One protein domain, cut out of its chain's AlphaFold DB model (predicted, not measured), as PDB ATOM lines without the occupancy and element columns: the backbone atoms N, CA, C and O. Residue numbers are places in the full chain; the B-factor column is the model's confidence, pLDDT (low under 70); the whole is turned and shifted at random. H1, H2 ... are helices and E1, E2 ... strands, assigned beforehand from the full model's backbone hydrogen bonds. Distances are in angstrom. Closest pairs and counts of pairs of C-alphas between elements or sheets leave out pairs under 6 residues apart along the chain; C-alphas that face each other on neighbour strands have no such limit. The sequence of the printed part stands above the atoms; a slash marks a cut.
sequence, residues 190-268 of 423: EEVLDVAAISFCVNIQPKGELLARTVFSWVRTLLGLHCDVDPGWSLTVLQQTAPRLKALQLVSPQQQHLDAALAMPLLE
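AT A GLANCE: This is residues 190 to 268 of the 423 residues of the protein "uncharacterized protein LOC117644045" of Thrips palmi (UniProt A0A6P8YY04). A small parallel sheet of three strands forms one layer, and H4 covers its inner strand E2 on one face, while the other face is bare. H5 lies side by side with H4, and H2 and H3 lie on the other side of H4, H2 clear of the sheet; H2, H4 and H5 run back against the direction of the strands. H1 sits at the sheet's own level. The 79 printed residues include five named helices and three named strands, in the order E1 H1 H2 H3 E2 H4 E3 H5, with sheet order E1 E2 E3; the class is mixed, helices and strands. The whole is compact, with a radius of gyration of the C-alphas of 11.2 A, and only just flat, spanning 31 by 28 by 16 A.

IN THESE COORDINATES: E1, residues 192 to 194, begins with C-alpha 192 at (33.076, 7.636, 15.297). H1 is residues 196 to 199, H2 residues 204 to 211, 10.4 A long, and H3 residues 214 to 217. E2, residues 221 to 226, is 14.9 A long. H4, residues 231 to 241, is 15.5 A long and begins with C-alpha 231 at (21.280, -6.440, 26.391). E3, residues 247 to 251, is 13.7 A long. H5, residues 255 to 262, is 10.5 A long and ends with C-alpha 262 at (19.891, 9.630, 30.335).

HOW THE PARTS SIT: E1 and E2 are parallel at 13 degrees, with N 193 and O 221 2.9 A apart, within hydrogen-bond range. E2 and E3 are parallel at 7 degrees, with N 249 and O 222 at 2.9 A. H4 is on the sheet at a height of 9.4 A, on a local plane fitted to just 6 C-alphas; it lies over E2 and runs along the strands, at 1 degree to E2 on the local plane. This gives two layers, H4 on one face of the sheet. Two strand-helix-strand units, parallel neighbour strands joined through helices, are E1, H1 H2 H3, E2 and E2, H4, E3, the latter with a right-handed crossover. H4 and H5 touch, closest at the C-alphas of Leu 235 and His 257, 5.9 A, at a shallow tilt of 7 degrees, the same way. H3 touches H4, closest at the C-alphas of Phe 216 and Thr 241, 5.2 A. H2 and H4 are close but not clearly touching; their closest C-alphas, of Leu 211 and Val 237, are 7.3 A apart. H1 and H2 only just touch, only at the corner, with 3 pairs of C-alphas within 8 A, the closest those of Ile 198 and Lys 207, 6.4 A. H2 and H5 are apart. Every O i to N i+4 pair is within hydrogen-bond range in H2, H4 and H5; H1 and H3 are too short for such a pair.

THE WHOLE: The C-alphas farthest apart, of Asn 203 and Glu 268, are 31.7 A apart. The printed part has no cut, and each link between successive named elements is tight. Mean pLDDT of the printed part is 94.8; residue 190 alone is under 70.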
ATOM      1  N   GLU A 190      38.119  10.354  13.748       63.94
ATOM      2  CA  GLU A 190      38.681   9.372  14.706       63.94
ATOM      3  C   GLU A 190      37.836   9.080  15.971       63.94
ATOM      4  O   GLU A 190      38.235   8.298  16.836       63.94
ATOM      5  N   GLU A 191      36.664   9.704  16.100       90.31
ATOM      6  CA  GLU A 191      35.772   9.625  17.262       90.31
ATOM      7  C   GLU A 191      34.427   8.933  16.949       90.31
ATOM      8  O   GLU A 191      33.556   8.854  17.826       90.31
ATOM      9  N   VAL A 192      34.250   8.419  15.723       94.94
ATOM     10  CA  VAL A 192      33.076   7.636  15.297       94.94
ATOM     11  C   VAL A 192      33.368   6.135  15.373       94.94
ATOM     12  O   VAL A 192      34.348   5.651  14.805       94.94
ATOM     13  N   LEU A 193      32.482   5.388  16.037       95.06
ATOM     14  CA  LEU A 193      32.501   3.928  16.094       95.06
ATOM     15  C   LEU A 193      31.143   3.373  15.649       95.06
ATOM     16  O   LEU A 193      30.157   3.479  16.381       95.06
ATOM     17  N   ASP A 194      31.099   2.742  14.476       95.19
ATOM     18  CA  ASP A 194      29.956   1.917  14.078       95.19
ATOM     19  C   ASP A 194      30.131   0.483  14.595       95.19
ATOM     20  O   ASP A 194      31.147  -0.176  14.336       95.19
ATOM     21  N   VAL A 195      29.133   0.006  15.345       96.19
ATOM     22  CA  VAL A 195      29.075  -1.365  15.860       96.19
ATOM     23  C   VAL A 195      27.943  -2.199  15.261       96.19
ATOM     24  O   VAL A 195      27.790  -3.337  15.698       96.19
ATOM     25  N   ALA A 196      27.191  -1.723  14.259       94.88
ATOM     26  CA  ALA A 196      26.019  -2.412  13.693       94.88
ATOM     27  C   ALA A 196      26.252  -3.913  13.434       94.88
ATOM     28  O   ALA A 196      25.545  -4.772  13.969       94.88
ATOM     29  N   ALA A 197      27.306  -4.235  12.679       92.75
ATOM     30  CA  ALA A 197      27.650  -5.608  12.307       92.75
ATOM     31  C   ALA A 197      28.103  -6.486  13.494       92.75
ATOM     32  O   ALA A 197      27.915  -7.701  13.462       92.75
ATOM     33  N   ILE A 198      28.673  -5.889  14.548       94.69
ATOM     34  CA  ILE A 198      29.112  -6.600  15.762       94.69
ATOM     35  C   ILE A 198      27.936  -6.774  16.727       94.69
ATOM     36  O   ILE A 198      27.736  -7.862  17.258       94.69
ATOM     37  N   SER A 199      27.119  -5.736  16.915       94.88
ATOM     38  CA  SER A 199      25.947  -5.727  17.796       94.88
ATOM     39  C   SER A 199      24.918  -6.772  17.363       94.88
ATOM     40  O   SER A 199      24.433  -7.541  18.196       94.88
ATOM     41  N   PHE A 200      24.659  -6.851  16.051       92.88
ATOM     42  CA  PHE A 200      23.772  -7.836  15.430       92.88
ATOM     43  C   PHE A 200      24.367  -9.260  15.387       92.88
ATOM     44  O   PHE A 200      23.664 -10.221  15.081       92.88
ATOM     45  N   CYS A 201      25.657  -9.433  15.696       90.94
ATOM     46  CA  CYS A 201      26.289 -10.746  15.705       90.94
ATOM     47  C   CYS A 201      25.893 -11.553  16.953       90.94
ATOM     48  O   CYS A 201      25.987 -11.074  18.086       90.94
ATOM     49  N   VAL A 202      25.508 -12.816  16.755       89.88
ATOM     50  CA  VAL A 202      25.225 -13.769  17.845       89.88
ATOM     51  C   VAL A 202      26.522 -14.328  18.461       89.88
ATOM     52  O   VAL A 202      26.514 -14.827  19.583       89.88
ATOM     53  N   ASN A 203      27.664 -14.225  17.766       89.00
ATOM     54  CA  ASN A 203      28.950 -14.678  18.295       89.00
ATOM     55  C   ASN A 203      29.485 -13.706  19.366       89.00
ATOM     56  O   ASN A 203      29.695 -12.521  19.107       89.00
ATOM     57  N   ILE A 204      29.770 -14.242  20.553       91.00
ATOM     58  CA  ILE A 204      30.323 -13.498  21.690       91.00
ATOM     59  C   ILE A 204      31.810 -13.131  21.536       91.00
ATOM     60  O   ILE A 204      32.273 -12.234  22.237       91.00
ATOM     61  N   GLN A 205      32.571 -13.775  20.641       92.44
ATOM     62  CA  GLN A 205      34.011 -13.503  20.497       92.44
ATOM     63  C   GLN A 205      34.310 -12.086  19.967       92.44
ATOM     64  O   GLN A 205      34.956 -11.342  20.704       92.44
ATOM     65  N   PRO A 206      33.781 -11.625  18.810       91.94
ATOM     66  CA  PRO A 206      33.989 -10.242  18.351       91.94
ATOM     67  C   PRO A 206      33.490  -9.194  19.357       91.94
ATOM     68  O   PRO A 206      34.071  -8.120  19.499       91.94
ATOM     69  N   LYS A 207      32.424  -9.527  20.096       94.44
ATOM     70  CA  LYS A 207      31.857  -8.707  21.171       94.44
ATOM     71  C   LYS A 207      32.819  -8.553  22.355       94.44
ATOM     72  O   LYS A 207      33.038  -7.429  22.812       94.44
ATOM     73  N   GLY A 208      33.418  -9.650  22.822       93.50
ATOM     74  CA  GLY A 208      34.426  -9.654  23.886       93.50
ATOM     75  C   GLY A 208      35.755  -9.023  23.461       93.50
ATOM     76  O   GLY A 208      36.331  -8.243  24.217       93.50
ATOM     77  N   GLU A 209      36.206  -9.284  22.233       93.50
ATOM     78  CA  GLU A 209      37.393  -8.651  21.646       93.50
ATOM     79  C   GLU A 209      37.233  -7.133  21.529       93.50
ATOM     80  O   GLU A 209      38.176  -6.399  21.823       93.50
ATOM     81  N   LEU A 210      36.043  -6.636  21.162       92.88
ATOM     82  CA  LEU A 210      35.782  -5.198  21.157       92.88
ATOM     83  C   LEU A 210      35.805  -4.621  22.583       92.88
ATOM     84  O   LEU A 210      36.487  -3.622  22.795       92.88
ATOM     85  N   LEU A 211      35.145  -5.270  23.555       93.69
ATOM     86  CA  LEU A 211      35.149  -4.855  24.972       93.69
ATOM     87  C   LEU A 211      36.541  -4.856  25.626       93.69
ATOM     88  O   LEU A 211      36.766  -4.112  26.577       93.69
ATOM     89  N   ALA A 212      37.479  -5.664  25.127       92.88
ATOM     90  CA  ALA A 212      38.862  -5.688  25.603       92.88
ATOM     91  C   ALA A 212      39.726  -4.529  25.058       92.88
ATOM     92  O   ALA A 212      40.847  -4.325  25.530       92.88
ATOM     93  N   ARG A 213      39.244  -3.768  24.064       90.00
ATOM     94  CA  ARG A 213      39.987  -2.657  23.447       90.00
ATOM     95  C   ARG A 213      39.683  -1.331  24.143       90.00
ATOM     96  O   ARG A 213      38.542  -1.007  24.446       90.00
ATOM     97  N   THR A 214      40.699  -0.481  24.265       86.31
ATOM     98  CA  THR A 214      40.603   0.872  24.850       86.31
ATOM     99  C   THR A 214      39.779   1.879  24.026       86.31
ATOM    100  O   THR A 214      39.626   3.025  24.452       86.31
ATOM    101  N   VAL A 215      39.222   1.469  22.878       88.50
ATOM    102  CA  VAL A 215      38.572   2.335  21.873       88.50
ATOM    103  C   VAL A 215      37.472   3.228  22.444       88.50
ATOM    104  O   VAL A 215      37.409   4.407  22.114       88.50
ATOM    105  N   PHE A 216      36.653   2.714  23.363       90.00
ATOM    106  CA  PHE A 216      35.529   3.459  23.947       90.00
ATOM    107  C   PHE A 216      35.955   4.730  24.693       90.00
ATOM    108  O   PHE A 216      35.165   5.664  24.806       90.00
ATOM    109  N   SER A 217      37.216   4.811  25.135       89.75
ATOM    110  CA  SER A 217      37.762   5.984  25.829       89.75
ATOM    111  C   SER A 217      37.917   7.230  24.944       89.75
ATOM    112  O   SER A 217      38.175   8.312  25.479       89.75
ATOM    113  N   TRP A 218      37.738   7.123  23.620       92.50
ATOM    114  CA  TRP A 218      37.765   8.253  22.681       92.50
ATOM    115  C   TRP A 218      36.538   8.375  21.762       92.50
ATOM    116  O   TRP A 218      36.439   9.353  21.024       92.50
ATOM    117  N   VAL A 219      35.565   7.463  21.840       95.44
ATOM    118  CA  VAL A 219      34.327   7.554  21.044       95.44
ATOM    119  C   VAL A 219      33.480   8.753  21.485       95.44
ATOM    120  O   VAL A 219      33.151   8.895  22.664       95.44
ATOM    121  N   ARG A 220      33.066   9.587  20.522       96.50
ATOM    122  CA  ARG A 220      32.015  10.607  20.693       96.50
ATOM    123  C   ARG A 220      30.724  10.265  19.950       96.50
ATOM    124  O   ARG A 220      29.674  10.751  20.367       96.50
ATOM    125  N   THR A 221      30.788   9.422  18.920       96.62
ATOM    126  CA  THR A 221      29.627   8.993  18.128       96.62
ATOM    127  C   THR A 221      29.572   7.470  18.062       96.62
ATOM    128  O   THR A 221      30.470   6.853  17.494       96.62
ATOM    129  N   LEU A 222      28.522   6.865  18.625       97.44
ATOM    130  CA  LEU A 222      28.301   5.413  18.616       97.44
ATOM    131  C   LEU A 222      27.092   5.080  17.736       97.44
ATOM    132  O   LEU A 222      25.977   5.518  18.035       97.44
ATOM    133  N   LEU A 223      27.313   4.312  16.667       96.69
ATOM    134  CA  LEU A 223      26.292   3.960  15.674       96.69
ATOM    135  C   LEU A 223      25.916   2.471  15.733       96.69
ATOM    136  O   LEU A 223      26.724   1.633  16.135       96.69
ATOM    137  N   GLY A 224      24.683   2.144  15.336       95.31
ATOM    138  CA  GLY A 224      24.245   0.759  15.137       95.31
ATOM    139  C   GLY A 224      24.066  -0.116  16.389       95.31
ATOM    140  O   GLY A 224      24.120  -1.341  16.269       95.31
ATOM    141  N   LEU A 225      23.862   0.441  17.591       97.62
ATOM    142  CA  LEU A 225      23.785  -0.375  18.812       97.62
ATOM    143  C   LEU A 225      22.428  -1.097  18.966       97.62
ATOM    144  O   LEU A 225      21.499  -0.596  19.605       97.62
ATOM    145  N   HIS A 226      22.334  -2.303  18.405       97.31
ATOM    146  CA  HIS A 226      21.253  -3.271  18.636       97.31
ATOM    147  C   HIS A 226      21.261  -3.774  20.086       97.31
ATOM    148  O   HIS A 226      22.128  -4.557  20.479       97.31
ATOM    149  N   CYS A 227      20.284  -3.320  20.871       97.44
ATOM    150  CA  CYS A 227      20.169  -3.577  22.311       97.44
ATOM    151  C   CYS A 227      19.267  -4.772  22.666       97.44
ATOM    152  O   CYS A 227      19.161  -5.139  23.836       97.44
ATOM    153  N   ASP A 228      18.590  -5.347  21.674       95.94
ATOM    154  CA  ASP A 228      17.730  -6.527  21.772       95.94
ATOM    155  C   ASP A 228      18.509  -7.840  21.611       95.94
ATOM    156  O   ASP A 228      18.224  -8.808  22.315       95.94
ATOM    157  N   VAL A 229      19.513  -7.861  20.727       95.88
ATOM    158  CA  VAL A 229      20.343  -9.048  20.435       95.88
ATOM    159  C   VAL A 229      21.225  -9.460  21.623       95.88
ATOM    160  O   VAL A 229      21.422 -10.650  21.852       95.88
ATOM    161  N   ASP A 230      21.771  -8.498  22.372       97.12
ATOM    162  CA  ASP A 230      22.585  -8.755  23.572       97.12
ATOM    163  C   ASP A 230      22.517  -7.566  24.553       97.12
ATOM    164  O   ASP A 230      23.376  -6.680  24.507       97.12
ATOM    165  N   PRO A 231      21.504  -7.538  25.446       97.25
ATOM    166  CA  PRO A 231      21.280  -6.440  26.391       97.25
ATOM    167  C   PRO A 231      22.410  -6.235  27.414       97.25
ATOM    168  O   PRO A 231      22.523  -5.162  28.008       97.25
ATOM    169  N   GLY A 232      23.216  -7.269  27.679       97.38
ATOM    170  CA  GLY A 232      24.329  -7.207  28.630       97.38
ATOM    171  C   GLY A 232      25.552  -6.531  28.017       97.38
ATOM    172  O   GLY A 232      26.128  -5.604  28.597       97.38
ATOM    173  N   TRP A 233      25.915  -6.956  26.807       97.12
ATOM    174  CA  TRP A 233      26.994  -6.346  26.042       97.12
ATOM    175  C   TRP A 233      26.679  -4.899  25.646       97.12
ATOM    176  O   TRP A 233      27.513  -4.021  25.874       97.12
ATOM    177  N   SER A 234      25.475  -4.613  25.130       98.12
ATOM    178  CA  SER A 234      25.092  -3.249  24.727       98.12
ATOM    179  C   SER A 234      25.110  -2.277  25.909       98.12
ATOM    180  O   SER A 234      25.646  -1.175  25.788       98.12
ATOM    181  N   LEU A 235      24.602  -2.685  27.078       98.12
ATOM    182  CA  LEU A 235      24.672  -1.877  28.297       98.12
ATOM    183  C   LEU A 235      26.126  -1.635  28.739       98.12
ATOM    184  O   LEU A 235      26.459  -0.523  29.147       98.12
ATOM    185  N   THR A 236      27.007  -2.633  28.602       97.50
ATOM    186  CA  THR A 236      28.441  -2.491  28.916       97.50
ATOM    187  C   THR A 236      29.122  -1.487  27.976       97.50
ATOM    188  O   THR A 236      29.857  -0.615  28.441       97.50
ATOM    189  N   VAL A 237      28.827  -1.532  26.670       97.31
ATOM    190  CA  VAL A 237      29.330  -0.554  25.685       97.31
ATOM    191  C   VAL A 237      28.847   0.867  26.007       97.31
ATOM    192  O   VAL A 237      29.639   1.814  25.951       97.31
ATOM    193  N   LEU A 238      27.580   1.038  26.404       97.88
ATOM    194  CA  LEU A 238      27.055   2.342  26.834       97.88
ATOM    195  C   LEU A 238      27.768   2.855  28.092       97.88
ATOM    196  O   LEU A 238      28.175   4.012  28.129       97.88
ATOM    197  N   GLN A 239      27.986   2.003  29.096       96.94
ATOM    198  CA  GLN A 239      28.697   2.381  30.324       96.94
ATOM    199  C   GLN A 239      30.156   2.793  30.063       96.94
ATOM    200  O   GLN A 239      30.638   3.745  30.677       96.94
ATOM    201  N   GLN A 240      30.852   2.126  29.135       96.50
ATOM    202  CA  GLN A 240      32.239   2.459  28.782       96.50
ATOM    203  C   GLN A 240      32.370   3.735  27.925       96.50
ATOM    204  O   GLN A 240      33.403   4.399  27.987       96.50
ATOM    205  N   THR A 241      31.341   4.104  27.153       96.31
ATOM    206  CA  THR A 241      31.337   5.313  26.296       96.31
ATOM    207  C   THR A 241      30.715   6.551  26.955       96.31
ATOM    208  O   THR A 241      31.067   7.680  26.597       96.31
ATOM    209  N   ALA A 242      29.839   6.366  27.949       96.31
ATOM    210  CA  ALA A 242      29.058   7.417  28.611       96.31
ATOM    211  C   ALA A 242      29.808   8.720  28.975       96.31
ATOM    212  O   ALA A 242      29.218   9.788  28.799       96.31
ATOM    213  N   PRO A 243      31.077   8.712  29.448       95.88
ATOM    214  CA  PRO A 243      31.757   9.944  29.861       95.88
ATOM    215  C   PRO A 243      32.109  10.915  28.723       95.88
ATOM    216  O   PRO A 243      32.457  12.062  29.005       95.88
ATOM    217  N   ARG A 244      32.088  10.472  27.455       95.62
ATOM    218  CA  ARG A 244      32.518  11.281  26.293       95.62
ATOM    219  C   ARG A 244      31.521  11.306  25.134       95.62
ATOM    220  O   ARG A 244      31.690  12.117  24.221       95.62
ATOM    221  N   LEU A 245      30.503  10.447  25.167       97.25
ATOM    222  CA  LEU A 245      29.557  10.291  24.072       97.25
ATOM    223  C   LEU A 245      28.694  11.547  23.877       97.25
ATOM    224  O   LEU A 245      28.053  12.029  24.810       97.25
ATOM    225  N   LYS A 246      28.677  12.053  22.641       96.88
ATOM    226  CA  LYS A 246      27.867  13.194  22.192       96.88
ATOM    227  C   LYS A 246      26.703  12.786  21.304       96.88
ATOM    228  O   LYS A 246      25.658  13.430  21.359       96.88
ATOM    229  N   ALA A 247      26.895  11.750  20.491       97.25
ATOM    230  CA  ALA A 247      25.907  11.225  19.563       97.25
ATOM    231  C   ALA A 247      25.755   9.707  19.737       97.25
ATOM    232  O   ALA A 247      26.745   8.975  19.811       97.25
ATOM    233  N   LEU A 248      24.513   9.234  19.796       97.94
ATOM    234  CA  LEU A 248      24.186   7.829  20.038       97.94
ATOM    235  C   LEU A 248      23.064   7.358  19.110       97.94
ATOM    236  O   LEU A 248      22.043   8.032  18.986       97.94
ATOM    237  N   GLN A 249      23.221   6.174  18.522       97.75
ATOM    238  CA  GLN A 249      22.148   5.445  17.851       97.75
ATOM    239  C   GLN A 249      21.857   4.128  18.576       97.75
ATOM    240  O   GLN A 249      22.709   3.240  18.641       97.75
ATOM    241  N   LEU A 250      20.630   3.994  19.075       97.81
ATOM    242  CA  LEU A 250      20.094   2.776  19.677       97.81
ATOM    243  C   LEU A 250      19.097   2.121  18.720       97.81
ATOM    244  O   LEU A 250      18.235   2.798  18.158       97.81
ATOM    245  N   VAL A 251      19.161   0.798  18.590       96.38
ATOM    246  CA  VAL A 251      18.146  -0.002  17.896       96.38
ATOM    247  C   VAL A 251      17.520  -0.968  18.894       96.38
ATOM    248  O   VAL A 251      18.238  -1.688  19.589       96.38
ATOM    249  N   SER A 252      16.188  -0.949  18.988       95.56
ATOM    250  CA  SER A 252      15.406  -1.761  19.932       95.56
ATOM    251  C   SER A 252      15.893  -1.657  21.394       95.56
ATOM    252  O   SER A 252      16.149  -2.682  22.034       95.56
ATOM    253  N   PRO A 253      16.079  -0.449  21.967       97.31
ATOM    254  CA  PRO A 253      16.523  -0.331  23.351       97.31
ATOM    255  C   PRO A 253      15.522  -0.964  24.315       97.31
ATOM    256  O   PRO A 253      14.313  -0.794  24.192       97.31
ATOM    257  N   GLN A 254      16.034  -1.616  25.354       96.44
ATOM    258  CA  GLN A 254      15.283  -1.843  26.594       96.44
ATOM    259  C   GLN A 254      15.467  -0.653  27.547       96.44
ATOM    260  O   GLN A 254      16.443   0.085  27.413       96.44
ATOM    261  N   GLN A 255      14.585  -0.510  28.541       96.25
ATOM    262  CA  GLN A 255      14.571   0.593  29.518       96.25
ATOM    263  C   GLN A 255      15.967   0.960  30.070       96.25
ATOM    264  O   GLN A 255      16.389   2.104  29.924       96.25
ATOM    265  N   GLN A 256      16.738  -0.028  30.545       97.38
ATOM    266  CA  GLN A 256      18.090   0.153  31.105       97.38
ATOM    267  C   GLN A 256      19.085   0.900  30.194       97.38
ATOM    268  O   GLN A 256      19.999   1.563  30.676       97.38
ATOM    269  N   HIS A 257      18.917   0.819  28.871       97.94
ATOM    270  CA  HIS A 257      19.787   1.490  27.897       97.94
ATOM    271  C   HIS A 257      19.440   2.978  27.775       97.94
ATOM    272  O   HIS A 257      20.323   3.804  27.564       97.94
ATOM    273  N   LEU A 258      18.162   3.325  27.960       97.56
ATOM    274  CA  LEU A 258      17.691   4.708  28.034       97.56
ATOM    275  C   LEU A 258      17.948   5.318  29.415       97.56
ATOM    276  O   LEU A 258      18.121   6.529  29.508       97.56
ATOM    277  N   ASP A 259      18.013   4.508  30.475       96.19
ATOM    278  CA  ASP A 259      18.506   4.940  31.789       96.19
ATOM    279  C   ASP A 259      20.004   5.277  31.709       96.19
ATOM    280  O   ASP A 259      20.423   6.359  32.120       96.19
ATOM    281  N   ALA A 260      20.803   4.400  31.088       97.06
ATOM    282  CA  ALA A 260      22.224   4.640  30.840       97.06
ATOM    283  C   ALA A 260      22.465   5.864  29.938       97.06
ATOM    284  O   ALA A 260      23.328   6.680  30.249       97.06
ATOM    285  N   ALA A 261      21.687   6.031  28.862       97.00
ATOM    286  CA  ALA A 261      21.782   7.195  27.979       97.00
ATOM    287  C   ALA A 261      21.346   8.503  28.670       97.00
ATOM    288  O   ALA A 261      21.951   9.545  28.436       97.00
ATOM    289  N   LEU A 262      20.336   8.466  29.551       95.38
ATOM    290  CA  LEU A 262      19.891   9.630  30.335       95.38
ATOM    291  C   LEU A 262      20.958  10.084  31.348       95.38
ATOM    292  O   LEU A 262      21.010  11.260  31.699       95.38
ATOM    293  N   ALA A 263      21.828   9.170  31.785       95.62
ATOM    294  CA  ALA A 263      22.962   9.466  32.657       95.62
ATOM    295  C   ALA A 263      24.209  10.010  31.919       95.62
ATOM    296  O   ALA A 263      25.200  10.327  32.579       95.62
ATOM    297  N   MET A 264      24.199  10.129  30.583       96.25
ATOM    298  CA  MET A 264      25.346  10.628  29.807       96.25
ATOM    299  C   MET A 264      25.400  12.169  29.817       96.25
ATOM    300  O   MET A 264      24.564  12.812  29.182       96.25
ATOM    301  N   PRO A 265      26.394  12.804  30.470       94.88
ATOM    302  CA  PRO A 265      26.385  14.252  30.711       94.88
ATOM    303  C   PRO A 265      26.690  15.109  29.472       94.88
ATOM    304  O   PRO A 265      26.538  16.327  29.528       94.88
ATOM    305  N   LEU A 266      27.148  14.499  28.373       95.69
ATOM    306  CA  LEU A 266      27.546  15.181  27.134       95.69
ATOM    307  C   LEU A 266      26.681  14.802  25.920       95.69
ATOM    308  O   LEU A 266      26.987  15.234  24.809       95.69
ATOM    309  N   LEU A 267      25.614  14.018  26.113       96.81
ATOM    310  CA  LEU A 267      24.775  13.527  25.023       96.81
ATOM    311  C   LEU A 267      23.888  14.655  24.467       96.81
ATOM    312  O   LEU A 267      22.905  15.056  25.090       96.81
ATOM    313  N   GLU A 268      24.239  15.153  23.281       96.31
ATOM    314  CA  GLU A 268      23.528  16.224  22.566       96.31
ATOM    315  C   GLU A 268      22.723  15.694  21.363       96.31
ATOM    316  O   GLU A 268      21.826  16.386  20.876       96.31
TER     317      GLU A 268